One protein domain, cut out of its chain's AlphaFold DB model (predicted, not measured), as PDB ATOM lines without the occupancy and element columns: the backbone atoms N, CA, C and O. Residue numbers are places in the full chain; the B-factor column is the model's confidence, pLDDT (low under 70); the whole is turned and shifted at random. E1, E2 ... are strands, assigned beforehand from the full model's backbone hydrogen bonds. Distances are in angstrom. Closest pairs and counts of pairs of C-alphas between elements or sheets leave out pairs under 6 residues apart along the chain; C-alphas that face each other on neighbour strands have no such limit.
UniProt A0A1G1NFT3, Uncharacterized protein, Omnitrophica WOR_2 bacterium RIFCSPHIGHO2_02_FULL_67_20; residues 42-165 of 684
ATOM      1  N   SER A  42     110.858 137.988 202.815       90.38
ATOM      2  CA  SER A  42     111.895 137.263 202.097       90.38
ATOM      3  C   SER A  42     111.249 136.389 201.027       90.38
ATOM      4  O   SER A  42     110.137 135.890 201.206       90.38
ATOM      5  N   THR A  43     111.950 136.179 199.915       93.31
ATOM      6  CA  THR A  43     111.466 135.333 198.818       93.31
ATOM      7  C   THR A  43     112.358 134.102 198.684       93.31
ATOM      8  O   THR A  43     113.530 134.208 198.321       93.31
ATOM      9  N   THR A  44     111.799 132.916 198.927       92.38
ATOM     10  CA  THR A  44     112.435 131.633 198.589       92.38
ATOM     11  C   THR A  44     112.262 131.402 197.089       92.38
ATOM     12  O   THR A  44     111.137 131.402 196.586       92.38
ATOM     13  N   ARG A  45     113.372 131.209 196.365       93.25
ATOM     14  CA  ARG A  45     113.370 130.927 194.921       93.25
ATOM     15  C   ARG A  45     113.728 129.471 194.666       93.25
ATOM     16  O   ARG A  45     114.771 128.998 195.115       93.25
ATOM     17  N   ILE A  46     112.872 128.785 193.921       93.25
ATOM     18  CA  ILE A  46     113.070 127.401 193.501       93.25
ATOM     19  C   ILE A  46     113.195 127.384 191.984       93.25
ATOM     20  O   ILE A  46     112.237 127.742 191.301       93.25
ATOM     21  N   ALA A  47     114.342 126.971 191.455       91.56
ATOM     22  CA  ALA A  47     114.539 126.819 190.020       91.56
ATOM     23  C   ALA A  47     114.505 125.336 189.645       91.56
ATOM     24  O   ALA A  47     115.271 124.529 190.164       91.56
ATOM     25  N   ILE A  48     113.603 124.960 188.743       91.06
ATOM     26  CA  ILE A  48     113.502 123.606 188.195       91.06
ATOM     27  C   ILE A  48     114.110 123.637 186.800       91.06
ATOM     28  O   ILE A  48     113.502 124.196 185.889       91.06
ATOM     29  N   THR A  49     115.284 123.042 186.617       88.12
ATOM     30  CA  THR A  49     115.957 122.999 185.313       88.12
ATOM     31  C   THR A  49     115.368 121.878 184.465       88.12
ATOM     32  O   THR A  49     115.385 120.708 184.863       88.12
ATOM     33  N   LEU A  50     114.851 122.243 183.293       84.75
ATOM     34  CA  LEU A  50     114.250 121.354 182.304       84.75
ATOM     35  C   LEU A  50     115.221 121.148 181.137       84.75
ATOM     36  O   LEU A  50     115.835 122.100 180.666       84.75
ATOM     37  N   ASP A  51     115.307 119.923 180.621       80.75
ATOM     38  CA  ASP A  51     116.067 119.618 179.401       80.75
ATOM     39  C   ASP A  51     115.227 119.918 178.145       80.75
ATOM     40  O   ASP A  51     114.882 119.038 177.358       80.75
ATOM     41  N   THR A  52     114.763 121.165 178.024       78.38
ATOM     42  CA  THR A  52     113.937 121.626 176.902       78.38
ATOM     43  C   THR A  52     114.336 123.043 176.507       78.38
ATOM     44  O   THR A  52     114.343 123.940 177.346       78.38
ATOM     45  N   ALA A  53     114.618 123.269 175.222       76.62
ATOM     46  CA  ALA A  53     114.946 124.605 174.713       76.62
ATOM     47  C   ALA A  53     113.743 125.566 174.752       76.62
ATOM     48  O   ALA A  53     113.920 126.768 174.922       76.62
ATOM     49  N   ASP A  54     112.523 125.035 174.649       81.75
ATOM     50  CA  ASP A  54     111.293 125.823 174.682       81.75
ATOM     51  C   ASP A  54     110.736 125.965 176.110       81.75
ATOM     52  O   ASP A  54     110.860 125.035 176.920       81.75
ATOM     53  N   PRO A  55     110.067 127.090 176.431       85.69
ATOM     54  CA  PRO A  55     109.359 127.247 177.695       85.69
ATOM     55  C   PRO A  55     108.207 126.239 177.785       85.69
ATOM     56  O   PRO A  55     107.344 126.149 176.905       85.69
ATOM     57  N   VAL A  56     108.172 125.465 178.871       87.56
ATOM     58  CA  VAL A  56     107.130 124.453 179.082       87.56
ATOM     59  C   VAL A  56     105.907 125.109 179.726       87.56
ATOM     60  O   VAL A  56     106.025 125.681 180.813       87.56
ATOM     61  N   PRO A  57     104.709 125.028 179.119       88.19
ATOM     62  CA  PRO A  57     103.505 125.581 179.724       88.19
ATOM     63  C   PRO A  57     103.117 124.744 180.946       88.19
ATOM     64  O   PRO A  57     102.684 123.597 180.820       88.19
ATOM     65  N   VAL A  58     103.277 125.316 182.135       92.19
ATOM     66  CA  VAL A  58     102.913 124.683 183.407       92.19
ATOM     67  C   VAL A  58     101.567 125.199 183.901       92.19
ATOM     68  O   VAL A  58     101.253 126.380 183.769       92.19
ATOM     69  N   ARG A  59     100.754 124.314 184.485       94.94
ATOM     70  CA  ARG A  59      99.526 124.711 185.190       94.94
ATOM     71  C   ARG A  59      99.773 124.686 186.686       94.94
ATOM     72  O   ARG A  59     100.166 123.650 187.219       94.94
ATOM     73  N   THR A  60      99.492 125.792 187.357       95.62
ATOM     74  CA  THR A  60      99.682 125.932 188.801       95.62
ATOM     75  C   THR A  60      98.348 125.916 189.529       95.62
ATOM     76  O   THR A  60      97.370 126.502 189.069       95.62
ATOM     77  N   SER A  61      98.295 125.250 190.675       96.00
ATOM     78  CA  SER A  61      97.167 125.335 191.604       96.00
ATOM     79  C   SER A  61      97.670 125.334 193.042       96.00
ATOM     80  O   SER A  61      98.709 124.742 193.324       96.00
ATOM     81  N   PHE A  62      96.915 125.957 193.944       96.38
ATOM     82  CA  PHE A  62      97.212 125.985 195.372       96.38
ATOM     83  C   PHE A  62      96.174 125.174 196.144       96.38
ATOM     84  O   PHE A  62      94.975 125.343 195.926       96.38
ATOM     85  N   GLU A  63      96.631 124.309 197.040       96.38
ATOM     86  CA  GLU A  63      95.784 123.573 197.982       96.38
ATOM     87  C   GLU A  63      96.013 124.139 199.384       96.38
ATOM     88  O   GLU A  63      97.152 124.405 199.747       96.38
ATOM     89  N   SER A  64      94.956 124.361 200.169       90.62
ATOM     90  CA  SER A  64      95.050 125.078 201.450       90.62
ATOM     91  C   SER A  64      95.362 124.195 202.664       90.62
ATOM     92  O   SER A  64      95.770 124.726 203.694       90.62
ATOM     93  N   SER A  65      95.189 122.870 202.574       90.19
ATOM     94  CA  SER A  65      95.351 121.953 203.711       90.19
ATOM     95  C   SER A  65      95.932 120.592 203.284       90.19
ATOM     96  O   SER A  65      95.186 119.751 202.776       90.19
ATOM     97  N   PRO A  66      97.248 120.354 203.474       91.94
ATOM     98  CA  PRO A  66      98.276 121.329 203.869       91.94
ATOM     99  C   PRO A  66      98.547 122.364 202.755       91.94
ATOM    100  O   PRO A  66      98.335 122.039 201.581       91.94
ATOM    101  N   PRO A  67      99.030 123.584 203.077       95.12
ATOM    102  CA  PRO A  67      99.336 124.612 202.080       95.12
ATOM    103  C   PRO A  67     100.353 124.071 201.068       95.12
ATOM    104  O   PRO A  67     101.496 123.795 201.419       95.12
ATOM    105  N   THR A  68      99.930 123.858 199.823       96.75
ATOM    106  CA  THR A  68     100.719 123.133 198.820       96.75
ATOM    107  C   THR A  68     100.623 123.804 197.458       96.75
ATOM    108  O   THR A  68      99.530 123.980 196.919       96.75
ATOM    109  N   VAL A  69     101.772 124.117 196.859       96.69
ATOM    110  CA  VAL A  69     101.848 124.577 195.464       96.69
ATOM    111  C   VAL A  69     101.991 123.360 194.559       96.69
ATOM    112  O   VAL A  69     102.950 122.600 194.678       96.69
ATOM    113  N   VAL A  70     101.040 123.163 193.650       97.00
ATOM    114  CA  VAL A  70     101.031 122.046 192.701       97.00
ATOM    115  C   VAL A  70     101.319 122.567 191.302       97.00
ATOM    116  O   VAL A  70     100.546 123.351 190.752       97.00
ATOM    117  N   ILE A  71     102.406 122.086 190.709       96.31
ATOM    118  CA  ILE A  71     102.797 122.348 189.324       96.31
ATOM    119  C   ILE A  71     102.499 121.103 188.508       96.31
ATOM    120  O   ILE A  71     103.090 120.049 188.729       96.31
ATOM    121  N   ARG A  72     101.565 121.216 187.565       96.38
ATOM    122  CA  ARG A  72     101.221 120.149 186.624       96.38
ATOM    123  C   ARG A  72     101.912 120.399 185.294       96.38
ATOM    124  O   ARG A  72     101.755 121.472 184.704       96.38
ATOM    125  N   PHE A  73     102.630 119.388 184.826       92.81
ATOM    126  CA  PHE A  73     103.299 119.415 183.534       92.81
ATOM    127  C   PHE A  73     102.389 118.824 182.447       92.81
ATOM    128  O   PHE A  73     101.525 117.989 182.741       92.81
ATOM    129  N   PRO A  74     102.550 119.235 181.179       88.94
ATOM    130  CA  PRO A  74     101.885 118.576 180.065       88.94
ATOM    131  C   PRO A  74     102.309 117.106 179.995       88.94
ATOM    132  O   PRO A  74     103.494 116.785 180.120       88.94
ATOM    133  N   ARG A  75     101.341 116.211 179.762       84.81
ATOM    134  CA  ARG A  75     101.597 114.766 179.680       84.81
ATOM    135  C   ARG A  75     102.730 114.469 178.697       84.81
ATOM    136  O   ARG A  75     102.724 114.980 177.578       84.81
ATOM    137  N   ARG A  76     103.663 113.613 179.123       79.75
ATOM    138  CA  ARG A  76     104.797 113.107 178.325       79.75
ATOM    139  C   ARG A  76     105.778 114.161 177.786       79.75
ATOM    140  O   ARG A  76     106.598 113.822 176.946       79.75
ATOM    141  N   ARG A  77     105.731 115.416 178.253       80.56
ATOM    142  CA  ARG A  77     106.709 116.447 177.843       80.56
ATOM    143  C   ARG A  77     107.930 116.554 178.747       80.56
ATOM    144  O   ARG A  77     108.931 117.118 178.332       80.56
ATOM    145  N   VAL A  78     107.836 116.049 179.972       83.62
ATOM    146  CA  VAL A  78     108.887 116.184 180.980       83.62
ATOM    147  C   VAL A  78     109.194 114.810 181.553       83.62
ATOM    148  O   VAL A  78     108.313 114.159 182.113       83.62
ATOM    149  N   THR A  79     110.437 114.366 181.416       82.88
ATOM    150  CA  THR A  79     110.961 113.154 182.056       82.88
ATOM    151  C   THR A  79     111.857 113.554 183.217       82.88
ATOM    152  O   THR A  79     112.707 114.427 183.061       82.88
ATOM    153  N   ALA A  80     111.673 112.934 184.382       82.88
ATOM    154  CA  ALA A  80     112.465 113.237 185.570       82.88
ATOM    155  C   ALA A  80     112.751 111.972 186.384       82.88
ATOM    156  O   ALA A  80     112.011 110.992 186.315       82.88
ATOM    157  N   SER A  81     113.819 112.018 187.180       80.81
ATOM    158  CA  SER A  81     114.208 110.961 188.120       80.81
ATOM    159  C   SER A  81     114.355 111.531 189.535       80.81
ATOM    160  O   SER A  81     115.421 111.468 190.145       80.81
ATOM    161  N   LEU A  82     113.285 112.138 190.044       84.12
ATOM    162  CA  LEU A  82     113.161 112.585 191.434       84.12
ATOM    163  C   LEU A  82     112.518 111.482 192.299       84.12
ATOM    164  O   LEU A  82     111.598 110.805 191.829       84.12
ATOM    165  N   PRO A  83     112.931 111.310 193.565       87.31
ATOM    166  CA  PRO A  83     112.188 110.482 194.513       87.31
ATOM    167  C   PRO A  83     110.732 110.954 194.626       87.31
ATOM    168  O   PRO A  83     110.461 112.149 194.517       87.31
ATOM    169  N   GLU A  84     109.795 110.037 194.887       89.12
ATOM    170  CA  GLU A  84     108.367 110.382 195.028       89.12
ATOM    171  C   GLU A  84     108.117 111.397 196.149       89.12
ATOM    172  O   GLU A  84     107.192 112.200 196.056       89.12
ATOM    173  N   ARG A  85     108.966 111.399 197.184       92.81
ATOM    174  CA  ARG A  85     108.934 112.373 198.274       92.81
ATOM    175  C   ARG A  85     110.340 112.683 198.777       92.81
ATOM    176  O   ARG A  85     111.105 111.773 199.090       92.81
ATOM    177  N   VAL A  86     110.659 113.967 198.901       92.19
ATOM    178  CA  VAL A  86     111.912 114.480 199.473       92.19
ATOM    179  C   VAL A  86     111.567 115.476 200.575       92.19
ATOM    180  O   VAL A  86     110.887 116.468 200.322       92.19
ATOM    181  N   ALA A  87     112.016 115.213 201.802       89.38
ATOM    182  CA  ALA A  87     111.879 116.156 202.910       89.38
ATOM    183  C   ALA A  87     112.936 117.266 202.798       89.38
ATOM    184  O   ALA A  87     114.110 116.987 202.543       89.38
ATOM    185  N   VAL A  88     112.523 118.515 203.006       89.81
ATOM    186  CA  VAL A  88     113.403 119.687 203.015       89.81
ATOM    187  C   VAL A  88     113.640 120.075 204.472       89.81
ATOM    188  O   VAL A  88     112.697 120.309 205.219       89.81
ATOM    189  N   ALA A  89     114.907 120.099 204.892       76.75
ATOM    190  CA  ALA A  89     115.268 120.207 206.308       76.75
ATOM    191  C   ALA A  89     114.842 121.536 206.963       76.75
ATOM    192  O   ALA A  89     114.588 121.569 208.163       76.75
ATOM    193  N   SER A  90     114.778 122.628 206.197       79.06
ATOM    194  CA  SER A  90     114.383 123.949 206.694       79.06
ATOM    195  C   SER A  90     114.026 124.898 205.548       79.06
ATOM    196  O   SER A  90     114.685 124.859 204.508       79.06
ATOM    197  N   GLY A  91     113.066 125.797 205.766       89.69
ATOM    198  CA  GLY A  91     112.702 126.874 204.839       89.69
ATOM    199  C   GLY A  91     111.191 126.998 204.652       89.69
ATOM    200  O   GLY A  91     110.412 126.400 205.395       89.69
ATOM    201  N   ALA A  92     110.771 127.765 203.644       92.50
ATOM    202  CA  ALA A  92     109.354 127.927 203.308       92.50
ATOM    203  C   ALA A  92     108.704 126.634 202.778       92.50
ATOM    204  O   ALA A  92     107.487 126.479 202.875       92.50
ATOM    205  N   VAL A  93     109.509 125.705 202.252       94.25
ATOM    206  CA  VAL A  93     109.094 124.382 201.763       94.25
ATOM    207  C   VAL A  93     109.504 123.314 202.775       94.25
ATOM    208  O   VAL A  93     110.666 123.249 203.164       94.25
ATOM    209  N   GLN A  94     108.562 122.457 203.167       94.50
ATOM    210  CA  GLN A  94     108.775 121.318 204.065       94.50
ATOM    211  C   GLN A  94     109.030 120.010 203.306       94.50
ATOM    212  O   GLN A  94     109.819 119.172 203.742       94.50
ATOM    213  N   ALA A  95     108.360 119.806 202.170       94.19
ATOM    214  CA  ALA A  95     108.517 118.599 201.367       94.19
ATOM    215  C   ALA A  95     108.230 118.854 199.887       94.19
ATOM    216  O   ALA A  95     107.420 119.710 199.531       94.19
ATOM    217  N   ILE A  96     108.877 118.062 199.035       95.06
ATOM    218  CA  ILE A  96     108.654 118.029 197.592       95.06
ATOM    219  C   ILE A  96     108.137 116.640 197.249       95.06
ATOM    220  O   ILE A  96     108.800 115.649 197.553       95.06
ATOM    221  N   GLU A  97     106.969 116.562 196.621       96.06
ATOM    222  CA  GLU A  97     106.380 115.302 196.173       96.06
ATOM    223  C   GLU A  97     106.298 115.272 194.648       96.06
ATOM    224  O   GLU A  97     105.711 116.161 194.025       96.06
ATOM    225  N   ALA A  98     106.873 114.239 194.041       94.19
ATOM    226  CA  ALA A  98     106.843 114.018 192.603       94.19
ATOM    227  C   ALA A  98     105.835 112.916 192.271       94.19
ATOM    228  O   ALA A  98     105.916 111.804 192.792       94.19
ATOM    229  N   ARG A  99     104.889 113.214 191.376       94.88
ATOM    230  CA  ARG A  99     103.984 112.215 190.797       94.88
ATOM    231  C   ARG A  99     104.336 111.983 189.344       94.88
ATOM    232  O   ARG A  99     104.469 112.933 188.575       94.88
ATOM    233  N   TYR A 100     104.415 110.715 188.979       93.00
ATOM    234  CA  TYR A 100     104.724 110.259 187.635       93.00
ATOM    235  C   TYR A 100     103.497 109.625 186.989       93.00
ATOM    236  O   TYR A 100     102.669 109.032 187.684       93.00
ATOM    237  N   ASP A 101     103.385 109.713 185.665       88.75
ATOM    238  CA  ASP A 101     102.459 108.846 184.939       88.75
ATOM    239  C   ASP A 101     102.961 107.392 185.002       88.75
ATOM    240  O   ASP A 101     104.163 107.128 185.122       88.75
ATOM    241  N   ALA A 102     102.036 106.434 184.921       80.94
ATOM    242  CA  ALA A 102     102.387 105.021 184.857       80.94
ATOM    243  C   ALA A 102     103.295 104.767 183.643       80.94
ATOM    244  O   ALA A 102     102.931 105.108 182.516       80.94
ATOM    245  N   ALA A 103     104.470 104.175 183.880       73.75
ATOM    246  CA  ALA A 103     105.395 103.827 182.809       73.75
ATOM    247  C   ALA A 103     104.696 102.889 181.812       73.75
ATOM    248  O   ALA A 103     104.125 101.866 182.207       73.75
ATOM    249  N   GLY A 104     104.737 103.226 180.521       71.62
ATOM    250  CA  GLY A 104     104.382 102.267 179.478       71.62
ATOM    251  C   GLY A 104     105.316 101.057 179.563       71.62
ATOM    252  O   GLY A 104     106.481 101.201 179.939       71.62
ATOM    253  N   ARG A 105     104.825  99.847 179.247       61.66
ATOM    254  CA  ARG A 105     105.673  98.637 179.206       61.66
ATOM    255  C   ARG A 105     106.896  98.902 178.313       61.66
ATOM    256  O   ARG A 105     106.742  98.973 177.100       61.66
ATOM    257  N   GLY A 106     108.082  99.015 178.918       68.56
ATOM    258  CA  GLY A 106     109.369  99.126 178.220       68.56
ATOM    259  C   GLY A 106     110.091 100.479 178.309       68.56
ATOM    260  O   GLY A 106     111.241 100.549 177.888       68.56
ATOM    261  N   GLU A 107     109.492 101.534 178.873       68.69
ATOM    262  CA  GLU A 107     110.166 102.838 179.015       68.69
ATOM    263  C   GLU A 107     110.922 102.946 180.351       68.69
ATOM    264  O   GLU A 107     110.339 102.824 181.428       68.69
ATOM    265  N   ALA A 108     112.236 103.194 180.289       67.25
ATOM    266  CA  ALA A 108     113.081 103.388 181.474       67.25
ATOM    267  C   ALA A 108     112.860 104.753 182.160       67.25
ATOM    268  O   ALA A 108     113.173 104.910 183.340       67.25
ATOM    269  N   ALA A 109     112.308 105.735 181.441       73.62
ATOM    270  CA  ALA A 109     112.049 107.079 181.944       73.62
ATOM    271  C   ALA A 109     110.553 107.270 182.234       73.62
ATOM    272  O   ALA A 109     109.712 107.062 181.365       73.62
ATOM    273  N   ARG A 110     110.217 107.693 183.457       85.25
ATOM    274  CA  ARG A 110     108.837 108.023 183.839       85.25
ATOM    275  C   ARG A 110     108.544 109.483 183.492       85.25
ATOM    276  O   ARG A 110     109.338 110.366 183.828       85.25
ATOM    277  N   SER A 111     107.406 109.762 182.853       87.94
ATOM    278  CA  SER A 111     106.980 111.146 182.626       87.94
ATOM    279  C   SER A 111     106.458 111.765 183.921       87.94
ATOM    280  O   SER A 111     105.609 111.190 184.603       87.94
ATOM    281  N   LEU A 112     106.979 112.937 184.274       90.44
ATOM    282  CA  LEU A 112     106.588 113.691 185.457       90.44
ATOM    283  C   LEU A 112     105.222 114.339 185.208       90.44
ATOM    284  O   LEU A 112     105.074 115.189 184.334       90.44
ATOM    285  N   GLN A 113     104.218 113.933 185.979       93.44
ATOM    286  CA  GLN A 113     102.852 114.438 185.873       93.44
ATOM    287  C   GLN A 113     102.683 115.733 186.674       93.44
ATOM    288  O   GLN A 113     102.120 116.718 186.186       93.44
ATOM    289  N   SER A 114     103.166 115.743 187.919       95.38
ATOM    290  CA  SER A 114     103.090 116.922 188.780       95.38
ATOM    291  C   SER A 114     104.160 116.942 189.862       95.38
ATOM    292  O   SER A 114     104.491 115.893 190.414       95.38
ATOM    293  N   LEU A 115     104.604 118.143 190.227       96.12
ATOM    294  CA  LEU A 115     105.379 118.412 191.437       96.12
ATOM    295  C   LEU A 115     104.517 119.146 192.456       96.12
ATOM    296  O   LEU A 115     103.797 120.081 192.109       96.12
ATOM    297  N   ARG A 116     104.601 118.726 193.715       97.31
ATOM    298  CA  ARG A 116     103.910 119.352 194.841       97.31
ATOM    299  C   ARG A 116     104.940 119.871 195.833       97.31
ATOM    300  O   ARG A 116     105.790 119.109 196.278       97.31
ATOM    301  N   PHE A 117     104.841 121.141 196.192       96.56
ATOM    302  CA  PHE A 117     105.677 121.790 197.196       96.56
ATOM    303  C   PHE A 117     104.824 122.046 198.430       96.56
ATOM    304  O   PHE A 117     103.996 122.956 198.425       96.56
ATOM    305  N   VAL A 118     104.992 121.216 199.458       96.31
ATOM    306  CA  VAL A 118     104.297 121.363 200.742       96.31
ATOM    307  C   VAL A 118     104.978 122.486 201.510       96.31
ATOM    308  O   VAL A 118     106.174 122.399 201.791       96.31
ATOM    309  N   LEU A 119     104.245 123.551 201.811       96.44
ATOM    310  CA  LEU A 119     104.763 124.758 202.443       96.44
ATOM    311  C   LEU A 119     104.613 124.710 203.966       96.44
ATOM    312  O   LEU A 119     103.733 124.039 204.499       96.44
ATOM    313  N   ALA A 120     105.448 125.474 204.670       93.75
ATOM    314  CA  ALA A 120     105.332 125.646 206.119       93.75
ATOM    315  C   ALA A 120     104.152 126.545 206.537       93.75
ATOM    316  O   ALA A 120     103.736 126.520 207.691       93.75
ATOM    317  N   GLY A 121     103.607 127.327 205.603       93.19
ATOM    318  CA  GLY A 121     102.473 128.218 205.818       93.19
ATOM    319  C   GLY A 121     101.811 128.623 204.496       93.19
ATOM    320  O   GLY A 121     102.329 128.305 203.421       93.19
ATOM    321  N   PRO A 122     100.654 129.307 204.544       93.94
ATOM    322  CA  PRO A 122      99.918 129.749 203.361       93.94
ATOM    323  C   PRO A 122     100.574 130.985 202.721       93.94
ATOM    324  O   PRO A 122     100.050 132.095 202.780       93.94
ATOM    325  N   PHE A 123     101.759 130.794 202.147       94.81
ATOM    326  CA  PHE A 123     102.558 131.860 201.547       94.81
ATOM    327  C   PHE A 123     102.091 132.212 200.132       94.81
ATOM    328  O   PHE A 123     101.621 131.354 199.379       94.81
ATOM    329  N   ALA A 124     102.250 133.484 199.759       94.12
ATOM    330  CA  ALA A 124     102.014 133.918 198.388       94.12
ATOM    331  C   ALA A 124     103.107 133.339 197.480       94.12
ATOM    332  O   ALA A 124     104.271 133.270 197.871       94.12
ATOM    333  N   TYR A 125     102.740 132.922 196.269       96.44
ATOM    334  CA  TYR A 125     103.691 132.355 195.319       96.44
ATOM    335  C   TYR A 125     103.457 132.878 193.903       96.44
ATOM    336  O   TYR A 125     102.340 133.243 193.527       96.44
ATOM    337  N   ARG A 126     104.525 132.893 193.108       96.44
ATOM    338  CA  ARG A 126     104.518 133.192 191.675       96.44
ATOM    339  C   ARG A 126     105.306 132.111 190.952       96.44
ATOM    340  O   ARG A 126     106.311 131.633 191.475       96.44
ATOM    341  N   VAL A 127     104.838 131.713 189.774       95.56
ATOM    342  CA  VAL A 127     105.523 130.729 188.929       95.56
ATOM    343  C   VAL A 127     105.751 131.342 187.565       95.56
ATOM    344  O   VAL A 127     104.804 131.775 186.911       95.56
ATOM    345  N   GLU A 128     107.005 131.351 187.147       94.50
ATOM    346  CA  GLU A 128     107.447 131.859 185.857       94.50
ATOM    347  C   GLU A 128     108.062 130.698 185.073       94.50
ATOM    348  O   GLU A 128     108.873 129.931 185.596       94.50
ATOM    349  N   SER A 129     107.622 130.520 183.827       91.62
ATOM    350  CA  SER A 129     108.188 129.521 182.919       91.62
ATOM    351  C   SER A 129     109.113 130.225 181.944       91.62
ATOM    352  O   SER A 129     108.688 131.117 181.211       91.62
ATOM    353  N   GLU A 130     110.375 129.824 181.951       91.50
ATOM    354  CA  GLU A 130     111.414 130.334 181.075       91.50
ATOM    355  C   GLU A 130     111.972 129.191 180.200       91.50
ATOM    356  O   GLU A 130     111.825 128.011 180.538       91.50
ATOM    357  N   PRO A 131     112.628 129.501 179.069       87.56
ATOM    358  CA  PRO A 131     113.369 128.506 178.292       87.56
ATOM    359  C   PRO A 131     114.329 127.698 179.185       87.56
ATOM    360  O   PRO A 131     115.196 128.264 179.849       87.56
ATOM    361  N   GLY A 132     114.145 126.376 179.248       85.62
ATOM    362  CA  GLY A 132     114.976 125.471 180.052       85.62
ATOM    363  C   GLY A 132     114.792 125.533 181.574       85.62
ATOM    364  O   GLY A 132     115.490 124.807 182.283       85.62
ATOM    365  N   ARG A 133     113.875 126.348 182.125       91.75
ATOM    366  CA  ARG A 133     113.631 126.373 183.580       91.75
ATOM    367  C   ARG A 133     112.234 126.837 183.991       91.75
ATOM    368  O   ARG A 133     111.635 127.696 183.361       91.75
ATOM    369  N   VAL A 134     111.740 126.324 185.113       91.75
ATOM    370  CA  VAL A 134     110.541 126.841 185.793       91.75
ATOM    371  C   VAL A 134     110.959 127.404 187.142       91.75
ATOM    372  O   VAL A 134     111.514 126.676 187.964       91.75
ATOM    373  N   VAL A 135     110.707 128.691 187.369       93.88
ATOM    374  CA  VAL A 135     111.077 129.403 188.596       93.88
ATOM    375  C   VAL A 135     109.837 129.614 189.455       93.88
ATOM    376  O   VAL A 135     108.823 130.127 188.991       93.88
ATOM    377  N   ILE A 136     109.918 129.226 190.724       95.50
ATOM    378  CA  ILE A 136     108.873 129.431 191.728       95.50
ATOM    379  C   ILE A 136     109.421 130.409 192.759       95.50
ATOM    380  O   ILE A 136     110.409 130.116 193.430       95.50
ATOM    381  N   ALA A 137     108.777 131.560 192.895       95.69
ATOM    382  CA  ALA A 137     109.063 132.537 193.934       95.69
ATOM    383  C   ALA A 137     107.992 132.430 195.022       95.69
ATOM    384  O   ALA A 137     106.807 132.544 194.718       95.69
ATOM    385  N   ILE A 138     108.393 132.185 196.269       95.56
ATOM    386  CA  ILE A 138     107.498 132.063 197.427       95.56
ATOM    387  C   ILE A 138     107.832 133.182 198.409       95.56
ATOM    388  O   ILE A 138     108.922 133.186 198.979       95.56
ATOM    389  N   ASP A 139     106.893 134.099 198.616       94.25
ATOM    390  CA  ASP A 139     107.047 135.241 199.515       94.25
ATOM    391  C   ASP A 139     106.588 134.863 200.925       94.25
ATOM    392  O   ASP A 139     105.415 134.555 201.159       94.25
ATOM    393  N   HIS A 140     107.513 134.907 201.876       93.06
ATOM    394  CA  HIS A 140     107.294 134.529 203.268       93.06
ATOM    395  C   HIS A 140     107.865 135.588 204.226       93.06
ATOM    396  O   HIS A 140     108.687 136.415 203.826       93.06
ATOM    397  N   PRO A 141     107.459 135.593 205.507       90.94
ATOM    398  CA  PRO A 141     108.084 136.448 206.516       90.94
ATOM    399  C   PRO A 141     109.588 136.159 206.635       90.94
ATOM    400  O   PRO A 141     109.996 134.999 206.521       90.94
ATOM    401  N   ALA A 142     110.409 137.177 206.909       86.31
ATOM    402  CA  ALA A 142     111.861 137.039 207.091       86.31
ATOM    403  C   ALA A 142     112.258 136.098 208.246       86.31
ATOM    404  O   ALA A 142     113.370 135.574 208.262       86.31
ATOM    405  N   SER A 143     111.334 135.816 209.173       84.50
ATOM    406  CA  SER A 143     111.514 134.809 210.229       84.50
ATOM    407  C   SER A 143     111.646 133.377 209.690       84.50
ATOM    408  O   SER A 143     112.224 132.516 210.354       84.50
ATOM    409  N   VAL A 144     111.150 133.107 208.480       84.69
ATOM    410  CA  VAL A 144     111.353 131.837 207.779       84.69
ATOM    411  C   VAL A 144     112.659 131.935 206.988       84.69
ATOM    412  O   VAL A 144     112.800 132.805 206.132       84.69
ATOM    413  N   ARG A 145     113.624 131.044 207.261       80.19
ATOM    414  CA  ARG A 145     114.933 131.046 206.582       80.19
ATOM    415  C   ARG A 145     114.766 130.984 205.062       80.19
ATOM    416  O   ARG A 145     114.199 130.023 204.545       80.19
ATOM    417  N   THR A 146     115.314 131.978 204.367       74.81
ATOM    418  CA  THR A 146     115.377 132.012 202.904       74.81
ATOM    419  C   THR A 146     116.268 130.880 202.408       74.81
ATOM    420  O   THR A 146     117.436 130.792 202.789       74.81
ATOM    421  N   THR A 147     115.735 130.015 201.550       74.25
ATOM    422  CA  THR A 147     116.517 128.981 200.870       74.25
ATOM    423  C   THR A 147     116.389 129.168 199.361       74.25
ATOM    424  O   THR A 147     115.293 129.309 198.826       74.25
ATOM    425  N   SER A 148     117.513 129.229 198.645       81.94
ATOM    426  CA  SER A 148     117.511 129.042 197.192       81.94
ATOM    427  C   SER A 148     117.639 127.552 196.917       81.94
ATOM    428  O   SER A 148     118.515 126.905 197.495       81.94
ATOM    429  N   MET A 149     116.780 126.999 196.067       82.25
ATOM    430  CA  MET A 149     116.794 125.569 195.774       82.25
ATOM    431  C   MET A 149     116.791 125.320 194.271       82.25
ATOM    432  O   MET A 149     115.851 125.712 193.585       82.25
ATOM    433  N   ASP A 150     117.799 124.602 193.785       82.19
ATOM    434  CA  ASP A 150     117.889 124.196 192.384       82.19
ATOM    435  C   ASP A 150     117.554 122.705 192.243       82.19
ATOM    436  O   ASP A 150     118.172 121.840 192.866       82.19
ATOM    437  N   ILE A 151     116.557 122.390 191.413       80.81
ATOM    438  CA  ILE A 151     116.147 121.027 191.068       80.81
ATOM    439  C   ILE A 151     116.563 120.753 189.622       80.81
ATOM    440  O   ILE A 151     115.845 121.084 188.679       80.81
ATOM    441  N   GLY A 152     117.728 120.132 189.435       73.12
ATOM    442  CA  GLY A 152     118.180 119.677 188.119       73.12
ATOM    443  C   GLY A 152     117.515 118.360 187.711       73.12
ATOM    444  O   GLY A 152     117.585 117.384 188.458       73.12
ATOM    445  N   MET A 153     116.892 118.305 186.526       63.53
ATOM    446  CA  MET A 153     116.266 117.074 186.007       63.53
ATOM    447  C   MET A 153     117.128 116.296 184.996       63.53
ATOM    448  O   MET A 153     116.759 115.186 184.616       63.53
ATOM    449  N   GLY A 154     118.309 116.809 184.633       45.31
ATOM    450  CA  GLY A 154     119.330 116.081 183.871       45.31
ATOM    451  C   GLY A 154     120.324 115.355 184.789       45.31
ATOM    452  O   GLY A 154     120.909 115.968 185.677       45.31
ATOM    453  N   SER A 155     120.549 114.055 184.558       39.59
ATOM    454  CA  SER A 155     121.558 113.174 185.201       39.59
ATOM    455  C   SER A 155     121.318 112.638 186.633       39.59
ATOM    456  O   SER A 155     122.205 112.011 187.208       39.59
ATOM    457  N   GLY A 156     120.112 112.757 187.197       37.69
ATOM    458  CA  GLY A 156     119.701 111.905 188.331       37.69
ATOM    459  C   GLY A 156     120.387 112.169 189.681       37.69
ATOM    460  O   GLY A 156     120.359 111.307 190.559       37.69
ATOM    461  N   LYS A 157     120.964 113.354 189.898       34.91
ATOM    462  CA  LYS A 157     121.372 113.807 191.235       34.91
ATOM    463  C   LYS A 157     120.722 115.148 191.539       34.91
ATOM    464  O   LYS A 157     120.989 116.132 190.861       34.91
ATOM    465  N   ILE A 158     119.925 115.193 192.610       38.34
ATOM    466  CA  ILE A 158     119.699 116.441 193.342       38.34
ATOM    467  C   ILE A 158     121.092 116.887 193.788       38.34
ATOM    468  O   ILE A 158     121.677 116.283 194.690       38.34
ATOM    469  N   VAL A 159     121.663 117.887 193.119       33.72
ATOM    470  CA  VAL A 159     122.819 118.592 193.665       33.72
ATOM    471  C   VAL A 159     122.304 119.212 194.957       33.72
ATOM    472  O   VAL A 159     121.452 120.094 194.933       33.72
ATOM    473  N   ARG A 160     122.751 118.691 196.105       34.31
ATOM    474  CA  ARG A 160     122.619 119.378 197.391       34.31
ATOM    475  C   ARG A 160     123.421 120.678 197.282       34.31
ATOM    476  O   ARG A 160     124.543 120.754 197.753       34.31
ATOM    477  N   SER A 161     122.840 121.706 196.678       32.06
ATOM    478  CA  SER A 161     123.195 123.096 196.937       32.06
ATOM    479  C   SER A 161     122.248 123.655 198.003       32.06
ATOM    480  O   SER A 161     121.738 124.761 197.904       32.06
ATOM    481  N   ALA A 162     122.041 122.895 199.087       32.91
ATOM    482  CA  ALA A 162     121.843 123.555 200.366       32.91
ATOM    483  C   ALA A 162     123.201 124.181 200.687       32.91
ATOM    484  O   ALA A 162     124.143 123.470 201.032       32.91
ATOM    485  N   SER A 163     123.333 125.487 200.484       33.81
ATOM    486  CA  SER A 163     124.500 126.262 200.881       33.81
ATOM    487  C   SER A 163     124.656 126.231 202.405       33.81
ATOM    488  O   SER A 163     124.290 127.167 203.107       33.81
ATOM    489  N   ILE A 164     125.194 125.128 202.913       37.31
ATOM    490  CA  ILE A 164     125.955 125.030 204.153       37.31
ATOM    491  C   ILE A 164     127.132 124.130 203.788       37.31
ATOM    492  O   ILE A 164     127.086 122.911 203.948       37.31
ATOM    493  N   GLY A 165     128.173 124.735 203.215       31.55
ATOM    494  CA  GLY A 165     129.439 124.050 203.009       31.55
ATOM    495  C   GLY A 165     129.989 123.647 204.369       31.55
ATOM    496  O   GLY A 165     130.528 124.479 205.093       31.55
TER     497      GLY A 165
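This is residues 42 to 165 of the 684 residues of an uncharacterized protein of Omnitrophica WOR_2 bacterium RIFCSPHIGHO2_02_FULL_67_20 (UniProt A0A1G1NFT3). Two sheets lie face to face as a sandwich, five strands in E2, E3, E6, E5, E4 and four in E7, E8, E1, E9, with the strands of the two layers running nearly in line. The 124 printed residues hold nine named strands, E1 to E9 in order, and no named helix; the class is all strand, though only 60 residues are in named elements. The first sheet is antiparallel, the second mixed. The whole is compact, with a radius of gyration of the C-alphas of 14.2 A and spans of 48 by 34 by 26 A.

E1, residues 42 to 49, starts at C-alpha 42 (111.895, 137.263, 202.097) and is 22.4 A long. E2 is residues 59 to 64, E3 67 to 72, E4 85 to 87. E5, 93 to 100, and E6, 112 to 119, are each 20.4 A long. E7 is 124 to 130; E8, 133 to 141, measures 25.7 A. E9, 148 to 152, ends at C-alpha 152 (118.180, 119.677, 188.119).

E1 is antiparallel to E8 (N 46 and O 136, 2.8 A) and parallel to E9 (N 47 and O 149, 2.9 A). E3 and E6 are antiparallel neighbours, with N 71 and O 115 2.8 A apart. E4, E5 and E6 form a meander, each strand the antiparallel neighbour of the one before; N 97 and O 116 are 2.8 A apart. With E3 they make a Greek key, its first strand beside its fourth. The facing parts of the sheets are 11.0 A centre to centre.

The C-alphas of Arg 105 and Ser 143 are farthest apart, 48.0 A. The printed part has no cut. The links E3 to E4 and E5 to E6 are long. Residues 105 to 108 and 153 to 165 have pLDDT under 70.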